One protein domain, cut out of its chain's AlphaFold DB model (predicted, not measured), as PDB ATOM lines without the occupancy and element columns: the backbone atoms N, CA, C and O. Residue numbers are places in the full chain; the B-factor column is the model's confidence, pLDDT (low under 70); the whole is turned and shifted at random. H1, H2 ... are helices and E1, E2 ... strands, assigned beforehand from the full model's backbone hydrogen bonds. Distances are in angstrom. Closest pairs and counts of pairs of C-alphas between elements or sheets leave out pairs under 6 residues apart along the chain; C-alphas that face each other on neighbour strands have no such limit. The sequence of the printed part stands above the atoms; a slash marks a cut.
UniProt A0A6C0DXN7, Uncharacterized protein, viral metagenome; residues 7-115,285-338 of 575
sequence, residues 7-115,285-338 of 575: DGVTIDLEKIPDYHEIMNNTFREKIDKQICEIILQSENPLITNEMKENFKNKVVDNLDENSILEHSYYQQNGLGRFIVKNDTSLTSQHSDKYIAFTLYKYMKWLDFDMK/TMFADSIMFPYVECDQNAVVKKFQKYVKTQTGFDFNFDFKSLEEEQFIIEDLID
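What this domain is: This is residues 7 to 115 and 285 to 338 of the 575 residues of an uncharacterized protein of viral metagenome (UniProt A0A6C0DXN7). A small, twisted sheet of four strands has the long helix H5 over one face at its E6 edge, and past its opposite edge, E4, lies a ribbon of two strands, E1 and E2. A loose cluster of the helices H2, H3, H4 and H6 gathers at one end of the longest axis, and residues 7 to 12 stick out at the other end. The printed part has 163 residues with six named helices and six named strands, in the order H1 E1 H2 H3 E2 H4 E3 E4 E5 H5 E6 H6; the larger sheet runs E4 - E5 - E3 - E6, all antiparallel, and E1 pairs antiparallel with E2. The class is mixed, helices and strands, with under half of the residues in named elements. The whole is compact, with a radius of gyration of the C-alphas of 17.5 A, and its outline, 53 by 35 by 29 A, is only just elongated.

How they stand to each other: Start at the sheet's inner strands, E3, residues 110 to 114, and E5, residues 290 to 293: they are antiparallel at 167 degrees, and N 110 and O 293 are 2.8 A apart. Beside E5 look for the edge strand E4, residues 285 to 287; E4 and E5 form a hairpin, with N 285 and O 292 at 2.8 A. Beside E3 is the other edge strand, E6, residues 321 to 324, with N 324 and O 111 at 2.8 A. From edge to edge the strands' lines turn by 74 degrees. H5, residues 300 to 315, is on one face of this sheet, two layers in all, at a height over the sheet of 9.0 A; it lies over E6 and runs slantwise to it, at 38 degrees on the local plane, with the C-alphas of Val 304 and Asp 322 closest at 6.1 A. E5, H5 and E6 make a split strand-helix-strand unit, two strands running the same way with E3 between them, and its crossover is right-handed. Now find E1, residues 27 to 30: its Phe 27 has its C-alpha 6.8 A from that of Thr 285 in E4, the closest pair of the two strands. E2, residues 68 to 71, is its antiparallel neighbour, with N 29 and O 69 at 2.9 A. H4, residues 97 to 106, only grazes the larger sheet, with its residues 104 to 105. H6, residues 334 to 338, touches H4, the closest C-alphas being those of Tyr 106 and Ile 337 at 5.8 A. H6 also touches H2, residues 33 to 41, through Ile 38 and Leu 336, whose C-alphas are 6.8 A apart. H2 and H3, residues 49 to 58, form a helical hairpin and only just touch, with 3 pairs of C-alphas within 8 A, the closest being Leu 40 and Lys 52 at 5.7 A; their shallow tilt is 28 degrees, opposite ways. H1, residues 20 to 23, touches no helix. Every O i to N i+4 pair is within hydrogen-bond range in H2, H3, H4, H5 and H6; H1 is too short for such a pair.

Where its parts are: Find C-alpha 300 at (32.235, 42.032, -11.946); from there H5 runs 21.7 A to C-alpha 315 at (37.356, 62.963, -9.168). H3 spans 14.1 A, H4 13.8 A, E3 13.2 A and H2 12.4 A. The first named element, H1, begins at C-alpha 20, (25.663, 62.171, 5.473), and the last, H6, ends at C-alpha 338, (34.314, 22.818, 5.864).

The domain as a whole: The C-alphas of Asp 7 and Glu 43 are the two farthest apart, at 53.5 A. Residues 116 to 284 are cut out, and C-alphas 115 and 285 stand 17.9 A apart across the cut. The link from E2 to H4, residues 72 to 96, is long; in it residues 73 to 74 pair antiparallel with residues 83 to 84. Mean pLDDT of the printed part is 91.7, and residues 327 to 328 are under 70.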
ATOM      1  N   ASP A   7      42.910  71.031  -4.090       92.12
ATOM      2  CA  ASP A   7      43.577  71.919  -5.052       92.12
ATOM      3  C   ASP A   7      45.063  71.564  -5.173       92.12
ATOM      4  O   ASP A   7      45.877  71.827  -4.282       92.12
ATOM      5  N   GLY A   8      45.426  70.904  -6.272       91.56
ATOM      6  CA  GLY A   8      46.748  70.304  -6.414       91.56
ATOM      7  C   GLY A   8      46.949  69.210  -5.367       91.56
ATOM      8  O   GLY A   8      46.423  68.118  -5.524       91.56
ATOM      9  N   VAL A   9      47.711  69.508  -4.312       94.00
ATOM     10  CA  VAL A   9      47.906  68.634  -3.135       94.00
ATOM     11  C   VAL A   9      47.272  69.203  -1.863       94.00
ATOM     12  O   VAL A   9      47.268  68.523  -0.841       94.00
ATOM     13  N   THR A  10      46.777  70.441  -1.888       96.00
ATOM     14  CA  THR A  10      46.252  71.135  -0.709       96.00
ATOM     15  C   THR A  10      44.810  70.727  -0.447       96.00
ATOM     16  O   THR A  10      43.963  70.826  -1.334       96.00
ATOM     17  N   ILE A  11      44.533  70.311   0.788       96.69
ATOM     18  CA  ILE A  11      43.193  70.008   1.283       96.69
ATOM     19  C   ILE A  11      42.546  71.277   1.846       96.69
ATOM     20  O   ILE A  11      43.050  71.885   2.798       96.69
ATOM     21  N   ASP A  12      41.400  71.637   1.279       95.75
ATOM     22  CA  ASP A  12      40.491  72.663   1.775       95.75
ATOM     23  C   ASP A  12      39.490  72.037   2.759       95.75
ATOM     24  O   ASP A  12      38.502  71.415   2.366       95.75
ATOM     25  N   LEU A  13      39.765  72.203   4.054       93.94
ATOM     26  CA  LEU A  13      38.987  71.615   5.148       93.94
ATOM     27  C   LEU A  13      37.505  72.017   5.147       93.94
ATOM     28  O   LEU A  13      36.680  71.265   5.657       93.94
ATOM     29  N   GLU A  14      37.157  73.184   4.599       93.38
ATOM     30  CA  GLU A  14      35.774  73.683   4.592       93.38
ATOM     31  C   GLU A  14      34.918  73.040   3.495       93.38
ATOM     32  O   GLU A  14      33.691  73.116   3.545       93.38
ATOM     33  N   LYS A  15      35.557  72.413   2.501       95.69
ATOM     34  CA  LYS A  15      34.887  71.774   1.361       95.69
ATOM     35  C   LYS A  15      34.754  70.263   1.493       95.69
ATOM     36  O   LYS A  15      34.168  69.640   0.611       95.69
ATOM     37  N   ILE A  16      35.311  69.669   2.548       94.69
ATOM     38  CA  ILE A  16      35.193  68.231   2.780       94.69
ATOM     39  C   ILE A  16      33.720  67.914   3.086       94.69
ATOM     40  O   ILE A  16      33.156  68.540   3.990       94.69
ATOM     41  N   PRO A  17      33.086  66.977   2.357       93.62
ATOM     42  CA  PRO A  17      31.712  66.584   2.624       93.62
ATOM     43  C   PRO A  17      31.547  66.023   4.039       93.62
ATOM     44  O   PRO A  17      32.456  65.433   4.616       93.62
ATOM     45  N   ASP A  18      30.344  66.154   4.583       92.44
ATOM     46  CA  ASP A  18      29.959  65.520   5.850       92.44
ATOM     47  C   ASP A  18      29.603  64.030   5.705       92.44
ATOM     48  O   ASP A  18      29.340  63.358   6.706       92.44
ATOM     49  N   TYR A  19      29.581  63.526   4.466       95.50
ATOM     50  CA  TYR A  19      29.274  62.146   4.103       95.50
ATOM     51  C   TYR A  19      27.974  61.634   4.746       95.50
ATOM     52  O   TYR A  19      27.919  60.499   5.230       95.50
ATOM     53  N   HIS A  20      26.925  62.465   4.784       92.50
ATOM     54  CA  HIS A  20      25.663  62.171   5.473       92.50
ATOM     55  C   HIS A  20      25.055  60.793   5.163       92.50
ATOM     56  O   HIS A  20      24.525  60.161   6.078       92.50
ATOM     57  N   GLU A  21      25.138  60.296   3.925       91.69
ATOM     58  CA  GLU A  21      24.607  58.979   3.540       91.69
ATOM     59  C   GLU A  21      25.311  57.808   4.237       91.69
ATOM     60  O   GLU A  21      24.737  56.725   4.344       91.69
ATOM     61  N   ILE A  22      26.533  58.012   4.720       94.88
ATOM     62  CA  ILE A  22      27.310  57.012   5.457       94.88
ATOM     63  C   ILE A  22      27.280  57.335   6.951       94.88
ATOM     64  O   ILE A  22      26.977  56.479   7.776       94.88
ATOM     65  N   MET A  23      27.527  58.588   7.321       93.81
ATOM     66  CA  MET A  23      27.717  58.992   8.717       93.81
ATOM     67  C   MET A  23      26.423  58.998   9.543       93.81
ATOM     68  O   MET A  23      26.482  58.862  10.764       93.81
ATOM     69  N   ASN A  24      25.254  59.135   8.905       93.44
ATOM     70  CA  ASN A  24      23.958  59.189   9.600       93.44
ATOM     71  C   ASN A  24      23.150  57.888   9.510       93.44
ATOM     72  O   ASN A  24      22.017  57.843   9.993       93.44
ATOM     73  N   ASN A  25      23.701  56.852   8.882       94.75
ATOM     74  CA  ASN A  25      22.991  55.613   8.607       94.75
ATOM     75  C   ASN A  25      23.502  54.451   9.462       94.75
ATOM     76  O   ASN A  25      24.677  54.374   9.821       94.75
ATOM     77  N   THR A  26      22.594  53.519   9.746       95.81
ATOM     78  CA  THR A  26      22.928  52.206  10.300       95.81
ATOM     79  C   THR A  26      23.218  51.239   9.157       95.81
ATOM     80  O   THR A  26      22.456  51.165   8.185       95.81
ATOM     81  N   PHE A  27      24.319  50.510   9.287       97.25
ATOM     82  CA  PHE A  27      24.794  49.468   8.388       97.25
ATOM     83  C   PHE A  27      24.588  48.102   9.018       97.25
ATOM     84  O   PHE A  27      24.410  47.992  10.232       97.25
ATOM     85  N   ARG A  28      24.525  47.075   8.168       96.00
ATOM     86  CA  ARG A  28      24.108  45.737   8.580       96.00
ATOM     87  C   ARG A  28      24.964  44.653   7.965       96.00
ATOM     88  O   ARG A  28      25.215  44.648   6.759       96.00
ATOM     89  N   GLU A  29      25.304  43.677   8.790       95.06
ATOM     90  CA  GLU A  29      25.982  42.457   8.381       95.06
ATOM     91  C   GLU A  29      25.151  41.257   8.812       95.06
ATOM     92  O   GLU A  29      24.843  41.095   9.989       95.06
ATOM     93  N   LYS A  30      24.771  40.400   7.861       92.75
ATOM     94  CA  LYS A  30      24.203  39.096   8.205       92.75
ATOM     95  C   LYS A  30      25.350  38.157   8.538       92.75
ATOM     96  O   LYS A  30      26.211  37.966   7.682       92.75
ATOM     97  N   ILE A  31      25.322  37.571   9.729       94.12
ATOM     98  CA  ILE A  31      26.341  36.640  10.215       94.12
ATOM     99  C   ILE A  31      25.674  35.305  10.541       94.12
ATOM    100  O   ILE A  31      24.602  35.263  11.131       94.12
ATOM    101  N   ASP A  32      26.266  34.194  10.122       91.62
ATOM    102  CA  ASP A  32      25.748  32.857  10.431       91.62
ATOM    103  C   ASP A  32      26.170  32.451  11.857       91.62
ATOM    104  O   ASP A  32      27.359  32.379  12.159       91.62
ATOM    105  N   LYS A  33      25.195  32.234  12.754       91.12
ATOM    106  CA  LYS A  33      25.444  31.940  14.180       91.12
ATOM    107  C   LYS A  33      26.181  30.613  14.393       91.12
ATOM    108  O   LYS A  33      27.119  30.561  15.182       91.12
ATOM    109  N   GLN A  34      25.862  29.590  13.606       90.00
ATOM    110  CA  GLN A  34      26.477  28.270  13.752       90.00
ATOM    111  C   GLN A  34      27.982  28.299  13.450       90.00
ATOM    112  O   GLN A  34      28.777  27.661  14.141       90.00
ATOM    113  N   ILE A  35      28.427  29.051  12.435       93.06
ATOM    114  CA  ILE A  35      29.876  29.205  12.213       93.06
ATOM    115  C   ILE A  35      30.534  30.048  13.314       93.06
ATOM    116  O   ILE A  35      31.692  29.789  13.645       93.06
ATOM    117  N   CYS A  36      29.819  30.997  13.930       94.19
ATOM    118  CA  CYS A  36      30.320  31.705  15.109       94.19
ATOM    119  C   CYS A  36      30.583  30.736  16.271       94.19
ATOM    120  O   CYS A  36      31.658  30.791  16.868       94.19
ATOM    121  N   GLU A  37      29.656  29.825  16.566       93.00
ATOM    122  CA  GLU A  37      29.830  28.798  17.604       93.00
ATOM    123  C   GLU A  37      31.001  27.867  17.299       93.00
ATOM    124  O   GLU A  37      31.844  27.641  18.169       93.00
ATOM    125  N   ILE A  38      31.116  27.398  16.052       92.12
ATOM    126  CA  ILE A  38      32.254  26.580  15.604       92.12
ATOM    127  C   ILE A  38      33.574  27.322  15.840       92.12
ATOM    128  O   ILE A  38      34.528  26.743  16.358       92.12
ATOM    129  N   ILE A  39      33.640  28.616  15.513       94.19
ATOM    130  CA  ILE A  39      34.822  29.455  15.763       94.19
ATOM    131  C   ILE A  39      35.119  29.558  17.267       94.19
ATOM    132  O   ILE A  39      36.271  29.387  17.678       94.19
ATOM    133  N   LEU A  40      34.104  29.793  18.103       93.62
ATOM    134  CA  LEU A  40      34.263  29.906  19.557       93.62
ATOM    135  C   LEU A  40      34.722  28.584  20.196       93.62
ATOM    136  O   LEU A  40      35.568  28.591  21.096       93.62
ATOM    137  N   GLN A  41      34.246  27.448  19.693       92.00
ATOM    138  CA  GLN A  41      34.613  26.110  20.171       92.00
ATOM    139  C   GLN A  41      35.918  25.582  19.552       92.00
ATOM    140  O   GLN A  41      36.515  24.647  20.078       92.00
ATOM    141  N   SER A  42      36.406  26.202  18.473       87.94
ATOM    142  CA  SER A  42      37.545  25.708  17.699       87.94
ATOM    143  C   SER A  42      38.833  25.568  18.513       87.94
ATOM    144  O   SER A  42      39.314  26.532  19.097       87.94
ATOM    145  N   GLU A  43      39.487  24.412  18.467       89.56
ATOM    146  CA  GLU A  43      40.845  24.242  19.012       89.56
ATOM    147  C   GLU A  43      41.946  24.647  18.009       89.56
ATOM    148  O   GLU A  43      43.111  24.279  18.171       89.56
ATOM    149  N   ASN A  44      41.602  25.376  16.936       86.00
ATOM    150  CA  ASN A  44      42.578  25.789  15.935       86.00
ATOM    151  C   ASN A  44      43.632  26.727  16.559       86.00
ATOM    152  O   ASN A  44      43.266  27.778  17.084       86.00
ATOM    153  N   PRO A  45      44.939  26.410  16.457       86.38
ATOM    154  CA  PRO A  45      45.995  27.191  17.103       86.38
ATOM    155  C   PRO A  45      46.150  28.614  16.549       86.38
ATOM    156  O   PRO A  45      46.786  29.441  17.197       86.38
ATOM    157  N   LEU A  46      45.591  28.910  15.369       87.12
ATOM    158  CA  LEU A  46      45.567  30.260  14.799       87.12
ATOM    159  C   LEU A  46      44.539  31.168  15.484       87.12
ATOM    160  O   LEU A  46      44.662  32.381  15.371       87.12
ATOM    161  N   ILE A  47      43.553  30.606  16.196       90.81
ATOM    162  CA  ILE A  47      42.521  31.355  16.919       90.81
ATOM    163  C   ILE A  47      42.791  31.277  18.423       90.81
ATOM    164  O   ILE A  47      42.495  30.282  19.084       90.81
ATOM    165  N   THR A  48      43.334  32.356  18.985       92.31
ATOM    166  CA  THR A  48      43.621  32.442  20.424       92.31
ATOM    167  C   THR A  48      42.356  32.656  21.262       92.31
ATOM    168  O   THR A  48      41.327  33.120  20.771       92.31
ATOM    169  N   ASN A  49      42.438  32.381  22.568       92.44
ATOM    170  CA  ASN A  49      41.334  32.643  23.499       92.44
ATOM    171  C   ASN A  49      40.959  34.133  23.570       92.44
ATOM    172  O   ASN A  49      39.778  34.451  23.656       92.44
ATOM    173  N   GLU A  50      41.940  35.036  23.478       93.56
ATOM    174  CA  GLU A  50      41.695  36.484  23.449       93.56
ATOM    175  C   GLU A  50      40.920  36.893  22.189       93.56
ATOM    176  O   GLU A  50      39.960  37.659  22.266       93.56
ATOM    177  N   MET A  51      41.281  36.337  21.025       93.56
ATOM    178  CA  MET A  51      40.551  36.579  19.774       93.56
ATOM    179  C   MET A  51      39.098  36.107  19.877       93.56
ATOM    180  O   MET A  51      38.200  36.816  19.430       93.56
ATOM    181  N   LYS A  52      38.849  34.948  20.504       94.00
ATOM    182  CA  LYS A  52      37.492  34.428  20.733       94.00
ATOM    183  C   LYS A  52      36.682  35.294  21.684       94.00
ATOM    184  O   LYS A  52      35.516  35.547  21.411       94.00
ATOM    185  N   GLU A  53      37.281  35.743  22.785       94.19
ATOM    186  CA  GLU A  53      36.613  36.621  23.748       94.19
ATOM    187  C   GLU A  53      36.232  37.954  23.092       94.19
ATOM    188  O   GLU A  53      35.081  38.382  23.178       94.19
ATOM    189  N   ASN A  54      37.161  38.562  22.350       93.25
ATOM    190  CA  ASN A  54      36.893  39.778  21.586       93.25
ATOM    191  C   ASN A  54      35.801  39.561  20.531       93.25
ATOM    192  O   ASN A  54      34.881  40.371  20.432       93.25
ATOM    193  N   PHE A  55      35.872  38.463  19.777       95.44
ATOM    194  CA  PHE A  55      34.865  38.111  18.779       95.44
ATOM    195  C   PHE A  55      33.481  37.905  19.406       95.44
ATOM    196  O   PHE A  55      32.502  38.474  18.926       95.44
ATOM    197  N   LYS A  56      33.393  37.167  20.517       95.25
ATOM    198  CA  LYS A  56      32.140  36.964  21.248       95.25
ATOM    199  C   LYS A  56      31.541  38.300  21.687       95.25
ATOM    200  O   LYS A  56      30.411  38.610  21.324       95.25
ATOM    201  N   ASN A  57      32.323  39.110  22.400       93.25
ATOM    202  CA  ASN A  57      31.849  40.350  23.014       93.25
ATOM    203  C   ASN A  57      31.449  41.419  21.985       93.25
ATOM    204  O   ASN A  57      30.570  42.230  22.263       93.25
ATOM    205  N   LYS A  58      32.117  41.465  20.823       91.88
ATOM    206  CA  LYS A  58      31.923  42.520  19.811       91.88
ATOM    207  C   LYS A  58      30.987  42.121  18.677       91.88
ATOM    208  O   LYS A  58      30.348  42.989  18.093       91.88
ATOM    209  N   VAL A  59      30.897  40.828  18.377       94.62
ATOM    210  CA  VAL A  59      30.095  40.308  17.267       94.62
ATOM    211  C   VAL A  59      28.946  39.468  17.796       94.62
ATOM    212  O   VAL A  59      27.802  39.891  17.688       94.62
ATOM    213  N   VAL A  60      29.233  38.315  18.405       95.19
ATOM    214  CA  VAL A  60      28.205  37.308  18.735       95.19
ATOM    215  C   VAL A  60      27.160  37.849  19.710       95.19
ATOM    216  O   VAL A  60      25.968  37.745  19.439       95.19
ATOM    217  N   ASP A  61      27.595  38.499  20.790       94.81
ATOM    218  CA  ASP A  61      26.707  39.049  21.823       94.81
ATOM    219  C   ASP A  61      25.891  40.266  21.337       94.81
ATOM    220  O   ASP A  61      24.980  40.709  22.035       94.81
ATOM    221  N   ASN A  62      26.205  40.814  20.155       95.06
ATOM    222  CA  ASN A  62      25.502  41.953  19.548       95.06
ATOM    223  C   ASN A  62      24.656  41.554  18.326       95.06
ATOM    224  O   ASN A  62      24.102  42.434  17.666       95.06
ATOM    225  N   LEU A  63      24.554  40.258  18.006       95.31
ATOM    226  CA  LEU A  63      23.650  39.771  16.964       95.31
ATOM    227  C   LEU A  63      22.200  39.826  17.442       95.31
ATOM    228  O   LEU A  63      21.883  39.390  18.549       95.31
ATOM    229  N   ASP A  64      21.305  40.297  16.578       92.81
ATOM    230  CA  ASP A  64      19.870  40.221  16.837       92.81
ATOM    231  C   ASP A  64      19.306  38.793  16.639       92.81
ATOM    232  O   ASP A  64      20.008  37.822  16.314       92.81
ATOM    233  N   GLU A  65      17.995  38.644  16.839       90.06
ATOM    234  CA  GLU A  65      17.275  37.380  16.634       90.06
ATOM    235  C   GLU A  65      17.414  36.837  15.197       90.06
ATOM    236  O   GLU A  65      17.486  35.625  15.001       90.06
ATOM    237  N   ASN A  66      17.569  37.722  14.206       89.06
ATOM    238  CA  ASN A  66      17.708  37.403  12.784       89.06
ATOM    239  C   ASN A  66      19.174  37.241  12.337       89.06
ATOM    240  O   ASN A  66      19.453  37.128  11.135       89.06
ATOM    241  N   SER A  67      20.104  37.225  13.294       93.75
ATOM    242  CA  SER A  67      21.546  37.144  13.066       93.75
ATOM    243  C   SER A  67      22.088  38.318  12.244       93.75
ATOM    244  O   SER A  67      22.976  38.162  11.398       93.75
ATOM    245  N   ILE A  68      21.529  39.502  12.481       94.88
ATOM    246  CA  ILE A  68      21.998  40.770  11.942       94.88
ATOM    247  C   ILE A  68      22.834  41.478  13.002       94.88
ATOM    248  O   ILE A  68      22.403  41.668  14.138       94.88
ATOM    249  N   LEU A  69      24.035  41.880  12.600       95.56
ATOM    250  CA  LEU A  69      24.888  42.795  13.339       95.56
ATOM    251  C   LEU A  69      24.675  44.201  12.781       95.56
ATOM    252  O   LEU A  69      24.851  44.417  11.579       95.56
ATOM    253  N   GLU A  70      24.285  45.139  13.639       96.00
ATOM    254  CA  GLU A  70      24.143  46.545  13.267       96.00
ATOM    255  C   GLU A  70      25.353  47.365  13.715       96.00
ATOM    256  O   GLU A  70      25.848  47.248  14.839       96.00
ATOM    257  N   HIS A  71      25.791  48.275  12.850       95.62
ATOM    258  CA  HIS A  71      26.862  49.210  13.160       95.62
ATOM    259  C   HIS A  71      26.674  50.552  12.474       95.62
ATOM    260  O   HIS A  71      25.799  50.758  11.638       95.62
ATOM    261  N   SER A  72      27.493  51.513  12.875       95.75
ATOM    262  CA  SER A  72      27.527  52.852  12.289       95.75
ATOM    263  C   SER A  72      28.971  53.308  12.170       95.75
ATOM    264  O   SER A  72      29.859  52.732  12.806       95.75
ATOM    265  N   TYR A  73      29.204  54.346  11.375       95.81
ATOM    266  CA  TYR A  73      30.536  54.891  11.161       95.81
ATOM    267  C   TYR A  73      30.734  56.221  11.876       95.81
ATOM    268  O   TYR A  73      29.802  56.992  12.110       95.81
ATOM    269  N   TYR A  74      31.983  56.487  12.224       93.56
ATOM    270  CA  TYR A  74      32.464  57.801  12.608       93.56
ATOM    271  C   TYR A  74      33.853  58.026  12.008       93.56
ATOM    272  O   TYR A  74      34.509  57.095  11.554       93.56
ATOM    273  N   GLN A  75      34.322  59.266  12.041       91.75
ATOM    274  CA  GLN A  75      35.702  59.612  11.722       91.75
ATOM    275  C   GLN A  75      36.366  60.061  13.020       91.75
ATOM    276  O   GLN A  75      35.861  60.979  13.671       91.75
ATOM    277  N   GLN A  76      37.481  59.434  13.415       84.25
ATOM    278  CA  GLN A  76      38.093  59.625  14.743       84.25
ATOM    279  C   GLN A  76      38.340  61.094  15.097       84.25
ATOM    280  O   GLN A  76      38.116  61.506  16.234       84.25
ATOM    281  N   ASN A  77      38.728  61.893  14.104       82.69
ATOM    282  CA  ASN A  77      39.003  63.318  14.269       82.69
ATOM    283  C   ASN A  77      38.002  64.212  13.525       82.69
ATOM    284  O   ASN A  77      38.193  65.423  13.479       82.69
ATOM    285  N   GLY A  78      36.931  63.633  12.973       88.12
ATOM    286  CA  GLY A  78      36.015  64.302  12.043       88.12
ATOM    287  C   GLY A  78      36.543  64.402  10.608       88.12
ATOM    288  O   GLY A  78      35.973  65.149   9.828       88.12
ATOM    289  N   LEU A  79      37.638  63.701  10.295       90.44
ATOM    290  CA  LEU A  79      38.268  63.586   8.979       90.44
ATOM    291  C   LEU A  79      38.861  62.181   8.818       90.44
ATOM    292  O   LEU A  79      39.110  61.506   9.821       90.44
ATOM    293  N   GLY A  80      39.166  61.797   7.579       91.25
ATOM    294  CA  GLY A  80      39.838  60.538   7.260       91.25
ATOM    295  C   GLY A  80      38.875  59.359   7.182       91.25
ATOM    296  O   GLY A  80      37.700  59.542   6.874       91.25
ATOM    297  N   ARG A  81      39.373  58.152   7.458       92.69
ATOM    298  CA  ARG A  81      38.628  56.903   7.248       92.69
ATOM    299  C   ARG A  81      37.304  56.842   7.998       92.69
ATOM    300  O   ARG A  81      37.192  57.281   9.144       92.69
ATOM    301  N   PHE A  82      36.337  56.176   7.376       94.75
ATOM    302  CA  PHE A  82      35.139  55.698   8.054       94.75
ATOM    303  C   PHE A  82      35.509  54.534   8.982       94.75
ATOM    304  O   PHE A  82      35.889  53.453   8.534       94.75
ATOM    305  N   ILE A  83      35.406  54.761  10.288       92.81
ATOM    306  CA  ILE A  83      35.734  53.791  11.334       92.81
ATOM    307  C   ILE A  83      34.440  53.302  11.971       92.81
ATOM    308  O   ILE A  83      33.544  54.089  12.281       92.81
ATOM    309  N   VAL A  84      34.344  51.993  12.185       93.31
ATOM    310  CA  VAL A  84      33.208  51.370  12.871       93.31
ATOM    311  C   VAL A  84      33.112  51.902  14.300       93.31
ATOM    312  O   VAL A  84      34.065  51.849  15.077       93.31
ATOM    313  N   LYS A  85      31.935  52.392  14.677       90.38
ATOM    314  CA  LYS A  85      31.639  52.843  16.035       90.38
ATOM    315  C   LYS A  85      31.416  51.648  16.967       90.38
ATOM    316  O   LYS A  85      30.718  50.711  16.603       90.38
ATOM    317  N   ASN A  86      31.955  51.716  18.190       85.56
ATOM    318  CA  ASN A  86      31.835  50.688  19.241       85.56
ATOM    319  C   ASN A  86      32.397  49.298  18.879       85.56
ATOM    320  O   ASN A  86      32.155  48.343  19.609       85.56
ATOM    321  N   ASP A  87      33.150  49.189  17.783       85.00
ATOM    322  CA  ASP A  87      33.739  47.947  17.272       85.00
ATOM    323  C   ASP A  87      32.753  46.812  16.942       85.00
ATOM    324  O   ASP A  87      33.153  45.652  16.868       85.00
ATOM    325  N   THR A  88      31.475  47.116  16.712       86.06
ATOM    326  CA  THR A  88      30.437  46.106  16.442       86.06
ATOM    327  C   THR A  88      30.378  45.719  14.961       86.06
ATOM    328  O   THR A  88      29.340  45.833  14.331       86.06
ATOM    329  N   SER A  89      31.496  45.300  14.367       92.00
ATOM    330  CA  SER A  89      31.571  44.881  12.955       92.00
ATOM    331  C   SER A  89      32.717  43.902  12.740       92.00
ATOM    332  O   SER A  89      33.758  44.009  13.392       92.00
ATOM    333  N   LEU A  90      32.595  43.000  11.767       91.12
ATOM    334  CA  LEU A  90      33.698  42.121  11.368       91.12
ATOM    335  C   LEU A  90      34.867  42.883  10.708       91.12
ATOM    336  O   LEU A  90      35.977  42.356  10.668       91.12
ATOM    337  N   THR A  91      34.673  44.137  10.285       88.56
ATOM    338  CA  THR A  91      35.743  45.023   9.784       88.56
ATOM    339  C   THR A  91      36.218  46.062  10.788       88.56
ATOM    340  O   THR A  91      36.991  46.954  10.428       88.56
ATOM    341  N   SER A  92      35.790  45.977  12.051       86.00
ATOM    342  CA  SER A  92      36.298  46.893  13.072       86.00
ATOM    343  C   SER A  92      37.824  46.806  13.189       86.00
ATOM    344  O   SER A  92      38.436  45.766  12.947       86.00
ATOM    345  N   GLN A  93      38.451  47.893  13.631       79.62
ATOM    346  CA  GLN A  93      39.906  47.981  13.812       79.62
ATOM    347  C   GLN A  93      40.480  46.943  14.799       79.62
ATOM    348  O   GLN A  93      41.683  46.691  14.813       79.62
ATOM    349  N   HIS A  94      39.620  46.353  15.630       79.62
ATOM    350  CA  HIS A  94      39.966  45.333  16.615       79.62
ATOM    351  C   HIS A  94      39.452  43.940  16.236       79.62
ATOM    352  O   HIS A  94      39.592  43.007  17.027       79.62
ATOM    353  N   SER A  95      38.836  43.799  15.063       83.06
ATOM    354  CA  SER A  95      38.384  42.511  14.559       83.06
ATOM    355  C   SER A  95      39.568  41.704  14.062       83.06
ATOM    356  O   SER A  95      40.467  42.211  13.386       83.06
ATOM    357  N   ASP A  96      39.571  40.425  14.416       91.12
ATOM    358  CA  ASP A  96      40.633  39.534  14.002       91.12
ATOM    359  C   ASP A  96      40.461  39.102  12.540       91.12
ATOM    360  O   ASP A  96      39.380  38.686  12.118       91.12
ATOM    361  N   LYS A  97      41.553  39.161  11.772       89.44
ATOM    362  CA  LYS A  97      41.537  38.854  10.339       89.44
ATOM    363  C   LYS A  97      41.246  37.383  10.051       89.44
ATOM    364  O   LYS A  97      40.563  37.113   9.065       89.44
ATOM    365  N   TYR A  98      41.721  36.447  10.879       90.25
ATOM    366  CA  TYR A  98      41.423  35.029  10.677       90.25
ATOM    367  C   TYR A  98      39.933  34.758  10.834       90.25
ATOM    368  O   TYR A  98      39.331  34.091   9.993       90.25
ATOM    369  N   ILE A  99      39.317  35.324  11.871       94.12
ATOM    370  CA  ILE A  99      37.882  35.175  12.121       94.12
ATOM    371  C   ILE A  99      37.061  35.879  11.030       94.12
ATOM    372  O   ILE A  99      36.218  35.246  10.390       94.12
ATOM    373  N   ALA A 100      37.334  37.161  10.774       93.00
ATOM    374  CA  ALA A 100      36.556  37.976   9.845       93.00
ATOM    375  C   ALA A 100      36.583  37.427   8.411       93.00
ATOM    376  O   ALA A 100      35.525  37.191   7.828       93.00
ATOM    377  N   PHE A 101      37.766  37.153   7.847       92.50
ATOM    378  CA  PHE A 101      37.856  36.656   6.469       92.50
ATOM    379  C   PHE A 101      37.330  35.226   6.315       92.50
ATOM    380  O   PHE A 101      36.751  34.907   5.276       92.50
ATOM    381  N   THR A 102      37.452  34.380   7.345       92.75
ATOM    382  CA  THR A 102      36.824  33.047   7.343       92.75
ATOM    383  C   THR A 102      35.299  33.161   7.264       92.75
ATOM    384  O   THR A 102      34.679  32.487   6.439       92.75
ATOM    385  N   LEU A 103      34.696  34.052   8.058       94.31
ATOM    386  CA  LEU A 103      33.255  34.319   8.024       94.31
ATOM    387  C   LEU A 103      32.819  34.894   6.675       94.31
ATOM    388  O   LEU A 103      31.904  34.355   6.052       94.31
ATOM    389  N   TYR A 104      33.482  35.942   6.183       93.88
ATOM    390  CA  TYR A 104      33.125  36.557   4.902       93.88
ATOM    391  C   TYR A 104      33.235  35.590   3.732       93.88
ATOM    392  O   TYR A 104      32.341  35.567   2.884       93.88
ATOM    393  N   LYS A 105      34.265  34.739   3.710       92.31
ATOM    394  CA  LYS A 105      34.382  33.699   2.689       92.31
ATOM    395  C   LYS A 105      33.251  32.683   2.778       92.31
ATOM    396  O   LYS A 105      32.627  32.393   1.759       92.31
ATOM    397  N   TYR A 106      32.958  32.164   3.972       91.38
ATOM    398  CA  TYR A 106      31.853  31.222   4.166       91.38
ATOM    399  C   TYR A 106      30.520  31.808   3.674       91.38
ATOM    400  O   TYR A 106      29.787  31.165   2.920       91.38
ATOM    401  N   MET A 107      30.256  33.068   4.022       91.38
ATOM    402  CA  MET A 107      29.053  33.803   3.627       91.38
ATOM    403  C   MET A 107      29.101  34.328   2.183       91.38
ATOM    404  O   MET A 107      28.130  34.926   1.716       91.38
ATOM    405  N   LYS A 108      30.213  34.099   1.470       91.00
ATOM    406  CA  LYS A 108      30.469  34.519   0.084       91.00
ATOM    407  C   LYS A 108      30.349  36.024  -0.133       91.00
ATOM    408  O   LYS A 108      29.858  36.466  -1.167       91.00
ATOM    409  N   TRP A 109      30.765  36.828   0.835       93.81
ATOM    410  CA  TRP A 109      30.800  38.270   0.638       93.81
ATOM    411  C   TRP A 109      31.794  38.637  -0.468       93.81
ATOM    412  O   TRP A 109      32.818  37.982  -0.664       93.81
ATOM    413  N   LEU A 110      31.445  39.667  -1.225       93.75
ATOM    414  CA  LEU A 110      32.273  40.298  -2.235       93.75
ATOM    415  C   LEU A 110      33.042  41.447  -1.589       93.75
ATOM    416  O   LEU A 110      32.464  42.188  -0.800       93.75
ATOM    417  N   ASP A 111      34.308  41.603  -1.962       95.00
ATOM    418  CA  ASP A 111      35.183  42.691  -1.523       95.00
ATOM    419  C   ASP A 111      35.525  43.559  -2.739       95.00
ATOM    420  O   ASP A 111      36.317  43.154  -3.591       95.00
ATOM    421  N   PHE A 112      34.843  44.697  -2.896       97.06
ATOM    422  CA  PHE A 112      35.120  45.636  -3.982       97.06
ATOM    423  C   PHE A 112      36.180  46.628  -3.507       97.06
ATOM    424  O   PHE A 112      35.906  47.427  -2.615       97.06
ATOM    425  N   ASP A 113      37.375  46.548  -4.091       94.38
ATOM    426  CA  ASP A 113      38.624  47.086  -3.546       94.38
ATOM    427  C   ASP A 113      39.288  48.092  -4.495       94.38
ATOM    428  O   ASP A 113      39.213  47.971  -5.726       94.38
ATOM    429  N   MET A 114      39.967  49.088  -3.921       94.31
ATOM    430  CA  MET A 114      40.834  50.006  -4.653       94.31
ATOM    431  C   MET A 114      42.272  49.481  -4.678       94.31
ATOM    432  O   MET A 114      42.978  49.443  -3.671       94.31
ATOM    433  N   LYS A 115      42.795  49.189  -5.872       88.44
ATOM    434  CA  LYS A 115      44.162  48.676  -5.994       88.44
ATOM    435  C   LYS A 115      45.188  49.707  -5.558       88.44
ATOM    436  O   LYS A 115      45.256  50.815  -6.101       88.44
ATOM    437  N   THR A 285      29.694  46.555   4.679       95.75
ATOM    438  CA  THR A 285      30.620  47.210   5.587       95.75
ATOM    439  C   THR A 285      31.839  47.723   4.829       95.75
ATOM    440  O   THR A 285      32.243  47.170   3.810       95.75
ATOM    441  N   MET A 286      32.413  48.812   5.308       94.00
ATOM    442  CA  MET A 286      33.647  49.398   4.810       94.00
ATOM    443  C   MET A 286      34.849  48.727   5.464       94.00
ATOM    444  O   MET A 286      34.824  48.425   6.663       94.00
ATOM    445  N   PHE A 287      35.912  48.545   4.690       88.88
ATOM    446  CA  PHE A 287      37.186  48.025   5.163       88.88
ATOM    447  C   PHE A 287      38.329  48.832   4.551       88.88
ATOM    448  O   PHE A 287      38.858  48.489   3.502       88.88
ATOM    449  N   ALA A 288      38.693  49.932   5.219       87.19
ATOM    450  CA  ALA A 288      39.661  50.909   4.717       87.19
ATOM    451  C   ALA A 288      39.305  51.415   3.302       87.19
ATOM    452  O   ALA A 288      38.368  52.197   3.170       87.19
ATOM    453  N   ASP A 289      40.031  50.965   2.281       90.75
ATOM    454  CA  ASP A 289      39.904  51.313   0.865       90.75
ATOM    455  C   ASP A 289      38.928  50.423   0.073       90.75
ATOM    456  O   ASP A 289      38.834  50.543  -1.153       90.75
ATOM    457  N   SER A 290      38.165  49.568   0.760       94.25
ATOM    458  CA  SER A 290      37.208  48.655   0.142       94.25
ATOM    459  C   SER A 290      35.805  48.705   0.764       94.25
ATOM    460  O   SER A 290      35.587  49.211   1.874       94.25
ATOM    461  N   ILE A 291      34.823  48.174   0.029       96.44
ATOM    462  CA  ILE A 291      33.473  47.899   0.536       96.44
ATOM    463  C   ILE A 291      33.184  46.412   0.376       96.44
ATOM    464  O   ILE A 291      33.142  45.887  -0.740       96.44
ATOM    465  N   MET A 292      32.901  45.761   1.503       95.38
ATOM    466  CA  MET A 292      32.461  44.378   1.563       95.38
ATOM    467  C   MET A 292      30.938  44.282   1.642       95.38
ATOM    468  O   MET A 292      30.294  45.007   2.401       95.38
ATOM    469  N   PHE A 293      30.337  43.383   0.864       95.69
ATOM    470  CA  PHE A 293      28.884  43.188   0.829       95.69
ATOM    471  C   PHE A 293      28.499  41.759   0.414       95.69
ATOM    472  O   PHE A 293      29.315  41.058  -0.179       95.69
ATOM    473  N   PRO A 294      27.273  41.284   0.706       93.38
ATOM    474  CA  PRO A 294      26.844  39.933   0.340       93.38
ATOM    475  C   PRO A 294      26.946  39.636  -1.164       93.38
ATOM    476  O   PRO A 294      26.813  40.535  -1.994       93.38
ATOM    477  N   TYR A 295      27.117  38.357  -1.525       91.62
ATOM    478  CA  TYR A 295      27.132  37.940  -2.929       91.62
ATOM    479  C   TYR A 295      25.887  38.412  -3.685       91.62
ATOM    480  O   TYR A 295      24.754  38.103  -3.308       91.62
ATOM    481  N   VAL A 296      26.120  39.066  -4.820       87.94
ATOM    482  CA  VAL A 296      25.102  39.364  -5.826       87.94
ATOM    483  C   VAL A 296      25.636  38.922  -7.184       87.94
ATOM    484  O   VAL A 296      26.775  39.225  -7.547       87.94
ATOM    485  N   GLU A 297      24.813  38.201  -7.945       90.31
ATOM    486  CA  GLU A 297      25.164  37.786  -9.302       90.31
ATOM    487  C   GLU A 297      25.301  39.021 -10.207       90.31
ATOM    488  O   GLU A 297      24.330  39.727 -10.481       90.31
ATOM    489  N   CYS A 298      26.526  39.304 -10.654       89.62
ATOM    490  CA  CYS A 298      26.834  40.428 -11.532       89.62
ATOM    491  C   CYS A 298      28.068  40.146 -12.404       89.62
ATOM    492  O   CYS A 298      28.926  39.331 -12.062       89.62
ATOM    493  N   ASP A 299      28.183  40.853 -13.533       94.62
ATOM    494  CA  ASP A 299      29.428  40.899 -14.304       94.62
ATOM    495  C   ASP A 299      30.409  41.854 -13.609       94.62
ATOM    496  O   ASP A 299      30.416  43.063 -13.855       94.62
ATOM    497  N   GLN A 300      31.237  41.296 -12.726       95.06
ATOM    498  CA  GLN A 300      32.235  42.032 -11.946       95.06
ATOM    499  C   GLN A 300      33.172  42.881 -12.822       95.06
ATOM    500  O   GLN A 300      33.485  44.018 -12.470       95.06
ATOM    501  N   ASN A 301      33.564  42.389 -14.004       96.06
ATOM    502  CA  ASN A 301      34.421  43.141 -14.924       96.06
ATOM    503  C   ASN A 301      33.693  44.353 -15.518       96.06
ATOM    504  O   ASN A 301      34.295  45.413 -15.711       96.06
ATOM    505  N   ALA A 302      32.403  44.209 -15.833       96.88
ATOM    506  CA  ALA A 302      31.585  45.326 -16.289       96.88
ATOM    507  C   ALA A 302      31.363  46.358 -15.174       96.88
ATOM    508  O   ALA A 302      31.462  47.558 -15.446       96.88
ATOM    509  N   VAL A 303      31.126  45.905 -13.938       97.62
ATOM    510  CA  VAL A 303      30.979  46.768 -12.752       97.62
ATOM    511  C   VAL A 303      32.252  47.582 -12.523       97.62
ATOM    512  O   VAL A 303      32.171  48.809 -12.490       97.62
ATOM    513  N   VAL A 304      33.426  46.936 -12.491       98.12
ATOM    514  CA  VAL A 304      34.737  47.605 -12.361       98.12
ATOM    515  C   VAL A 304      34.916  48.674 -13.438       98.12
ATOM    516  O   VAL A 304      35.153  49.838 -13.122       98.12
ATOM    517  N   LYS A 305      34.734  48.325 -14.719       97.69
ATOM    518  CA  LYS A 305      34.913  49.277 -15.834       97.69
ATOM    519  C   LYS A 305      33.960  50.466 -15.746       97.69
ATOM    520  O   LYS A 305      34.336  51.596 -16.070       97.69
ATOM    521  N   LYS A 306      32.711  50.215 -15.351       98.12
ATOM    522  CA  LYS A 306      31.699  51.260 -15.190       98.12
ATOM    523  C   LYS A 306      32.056  52.177 -14.021       98.12
ATOM    524  O   LYS A 306      31.999  53.395 -14.192       98.12
ATOM    525  N   PHE A 307      32.491  51.608 -12.900       98.00
ATOM    526  CA  PHE A 307      32.906  52.365 -11.730       98.00
ATOM    527  C   PHE A 307      34.160  53.203 -11.990       98.00
ATOM    528  O   PHE A 307      34.157  54.394 -11.705       98.00
ATOM    529  N   GLN A 308      35.184  52.647 -12.642       97.31
ATOM    530  CA  GLN A 308      36.387  53.395 -13.037       97.31
ATOM    531  C   GLN A 308      36.044  54.643 -13.853       97.31
ATOM    532  O   GLN A 308      36.547  55.736 -13.594       97.31
ATOM    533  N   LYS A 309      35.130  54.505 -14.823       97.00
ATOM    534  CA  LYS A 309      34.649  55.646 -15.608       97.00
ATOM    535  C   LYS A 309      33.874  56.647 -14.747       97.00
ATOM    536  O   LYS A 309      34.023  57.854 -14.954       97.00
ATOM    537  N   TYR A 310      33.033  56.158 -13.837       96.62
ATOM    538  CA  TYR A 310      32.282  56.993 -12.904       96.62
ATOM    539  C   TYR A 310      33.232  57.800 -12.014       96.62
ATOM    540  O   TYR A 310      33.200  59.025 -12.085       96.62
ATOM    541  N   VAL A 311      34.150  57.150 -11.293       95.38
ATOM    542  CA  VAL A 311      35.125  57.811 -10.411       95.38
ATOM    543  C   VAL A 311      35.961  58.815 -11.178       95.38
ATOM    544  O   VAL A 311      36.023  59.966 -10.773       95.38
ATOM    545  N   LYS A 312      36.499  58.456 -12.348       95.12
ATOM    546  CA  LYS A 312      37.251  59.402 -13.183       95.12
ATOM    547  C   LYS A 312      36.441  60.635 -13.582       95.12
ATOM    548  O   LYS A 312      37.004  61.711 -13.768       95.12
ATOM    549  N   THR A 313      35.126  60.493 -13.732       94.19
ATOM    550  CA  THR A 313      34.230  61.624 -14.007       94.19
ATOM    551  C   THR A 313      34.034  62.500 -12.770       94.19
ATOM    552  O   THR A 313      34.033  63.721 -12.912       94.19
ATOM    553  N   GLN A 314      33.893  61.892 -11.587       92.00
ATOM    554  CA  GLN A 314      33.701  62.609 -10.322       92.00
ATOM    555  C   GLN A 314      34.991  63.292  -9.843       92.00
ATOM    556  O   GLN A 314      34.996  64.486  -9.572       92.00
ATOM    557  N   THR A 315      36.101  62.556  -9.816       92.00
ATOM    558  CA  THR A 315      37.356  62.963  -9.168       92.00
ATOM    559  C   THR A 315      38.411  63.476 -10.142       92.00
ATOM    560  O   THR A 315      39.393  64.084  -9.729       92.00
ATOM    561  N   GLY A 316      38.267  63.194 -11.441       91.94
ATOM    562  CA  GLY A 316      39.301  63.453 -12.445       91.94
ATOM    563  C   GLY A 316      40.472  62.461 -12.440       91.94
ATOM    564  O   GLY A 316      41.287  62.516 -13.363       91.94
ATOM    565  N   PHE A 317      40.546  61.550 -11.465       93.00
ATOM    566  CA  PHE A 317      41.651  60.604 -11.294       93.00
ATOM    567  C   PHE A 317      41.388  59.252 -11.959       93.00
ATOM    568  O   PHE A 317      40.250  58.791 -12.061       93.00
ATOM    569  N   ASP A 318      42.458  58.613 -12.430       93.00
ATOM    570  CA  ASP A 318      42.405  57.303 -13.082       93.00
ATOM    571  C   ASP A 318      42.833  56.194 -12.110       93.00
ATOM    572  O   ASP A 318      44.000  55.805 -12.053       93.00
ATOM    573  N   PHE A 319      41.886  55.725 -11.298       93.69
ATOM    574  CA  PHE A 319      42.124  54.672 -10.312       93.69
ATOM    575  C   PHE A 319      41.772  53.278 -10.836       93.69
ATOM    576  O   PHE A 319      40.904  53.097 -11.695       93.69
ATOM    577  N   ASN A 320      42.448  52.273 -10.279       93.25
ATOM    578  CA  ASN A 320      42.209  50.865 -10.567       93.25
ATOM    579  C   ASN A 320      41.454  50.211  -9.413       93.25
ATOM    580  O   ASN A 320      41.785  50.434  -8.253       93.25
ATOM    581  N   PHE A 321      40.480  49.373  -9.754       95.44
ATOM    582  CA  PHE A 321      39.646  48.648  -8.801       95.44
ATOM    583  C   PHE A 321      39.513  47.192  -9.236       95.44
ATOM    584  O   PHE A 321      39.676  46.878 -10.422       95.44
ATOM    585  N   ASP A 322      39.192  46.311  -8.302       94.25
ATOM    586  CA  ASP A 322      38.783  44.941  -8.582       94.25
ATOM    587  C   ASP A 322      37.854  44.385  -7.508       94.25
ATOM    588  O   ASP A 322      37.593  45.000  -6.480       94.25
ATOM    589  N   PHE A 323      37.309  43.207  -7.795       93.12
ATOM    590  CA  PHE A 323      36.728  42.359  -6.772       93.12
ATOM    591  C   PHE A 323      37.846  41.488  -6.225       93.12
ATOM    592  O   PHE A 323      38.299  40.558  -6.899       93.12
ATOM    593  N   LYS A 324      38.327  41.824  -5.032       88.94
ATOM    594  CA  LYS A 324      39.418  41.103  -4.402       88.94
ATOM    595  C   LYS A 324      38.952  39.690  -4.067       88.94
ATOM    596  O   LYS A 324      37.926  39.475  -3.422       88.94
ATOM    597  N   SER A 325      39.711  38.708  -4.542       83.75
ATOM    598  CA  SER A 325      39.411  37.308  -4.278       83.75
ATOM    599  C   SER A 325      39.671  36.998  -2.810       83.75
ATOM    600  O   SER A 325      40.817  37.037  -2.358       83.75
ATOM    601  N   LEU A 326      38.617  36.634  -2.079       80.94
ATOM    602  CA  LEU A 326      38.785  36.071  -0.744       80.94
ATOM    603  C   LEU A 326      39.477  34.702  -0.815       80.94
ATOM    604  O   LEU A 326      40.154  34.341   0.126       80.94
ATOM    605  N   GLU A 327      39.412  33.955  -1.923       65.69
ATOM    606  CA  GLU A 327      40.050  32.627  -2.041       65.69
ATOM    607  C   GLU A 327      41.572  32.643  -1.819       65.69
ATOM    608  O   GLU A 327      42.143  31.644  -1.391       65.69
ATOM    609  N   GLU A 328      42.225  33.773  -2.088       60.22
ATOM    610  CA  GLU A 328      43.680  33.937  -1.991       60.22
ATOM    611  C   GLU A 328      44.121  34.585  -0.667       60.22
ATOM    612  O   GLU A 328      45.309  34.856  -0.463       60.22
ATOM    613  N   GLU A 329      43.183  34.862   0.245       74.31
ATOM    614  CA  GLU A 329      43.492  35.534   1.502       74.31
ATOM    615  C   GLU A 329      44.067  34.542   2.527       74.31
ATOM    616  O   GLU A 329      43.424  33.589   2.965       74.31
ATOM    617  N   GLN A 330      45.301  34.801   2.962       76.62
ATOM    618  CA  GLN A 330      46.075  33.904   3.836       76.62
ATOM    619  C   GLN A 330      45.454  33.671   5.224       76.62
ATOM    620  O   GLN A 330      45.897  32.794   5.962       76.62
ATOM    621  N   PHE A 331      44.481  34.498   5.609       83.25
ATOM    622  CA  PHE A 331      43.832  34.450   6.916       83.25
ATOM    623  C   PHE A 331      42.648  33.476   6.964       83.25
ATOM    624  O   PHE A 331      42.034  33.303   8.008       83.25
ATOM    625  N   ILE A 332      42.290  32.829   5.861       86.69
ATOM    626  CA  ILE A 332      41.149  31.913   5.862       86.69
ATOM    627  C   ILE A 332      41.495  30.584   6.518       86.69
ATOM    628  O   ILE A 332      42.487  29.933   6.189       86.69
ATOM    629  N   ILE A 333      40.599  30.135   7.392       88.94
ATOM    630  CA  ILE A 333      40.672  28.828   8.033       88.94
ATOM    631  C   ILE A 333      39.612  27.911   7.411       88.94
ATOM    632  O   ILE A 333      38.508  27.748   7.933       88.94
ATOM    633  N   GLU A 334      39.977  27.268   6.298       87.81
ATOM    634  CA  GLU A 334      39.091  26.376   5.525       87.81
ATOM    635  C   GLU A 334      38.462  25.264   6.359       87.81
ATOM    636  O   GLU A 334      37.332  24.857   6.113       87.81
ATOM    637  N   ASP A 335      39.186  24.768   7.364       86.31
ATOM    638  CA  ASP A 335      38.718  23.676   8.214       86.31
ATOM    639  C   ASP A 335      37.410  24.024   8.946       86.31
ATOM    640  O   ASP A 335      36.583  23.125   9.119       86.31
ATOM    641  N   LEU A 336      37.210  25.300   9.310       88.31
ATOM    642  CA  LEU A 336      36.009  25.797   9.997       88.31
ATOM    643  C   LEU A 336      34.838  25.984   9.030       88.31
ATOM    644  O   LEU A 336      33.705  25.639   9.353       88.31
ATOM    645  N   ILE A 337      35.117  26.458   7.813       87.31
ATOM    646  CA  ILE A 337      34.121  26.555   6.737       87.31
ATOM    647  C   ILE A 337      33.652  25.147   6.348       87.31
ATOM    648  O   ILE A 337      32.455  24.877   6.255       87.31
ATOM    649  N   ASP A 338      34.593  24.221   6.153       84.31
ATOM    650  CA  ASP A 338      34.314  22.818   5.864       84.31
ATOM    651  C   ASP A 338      33.496  22.163   6.980       84.31
ATOM    652  O   ASP A 338      32.648  21.313   6.695       84.31
TER     653      ASP A 338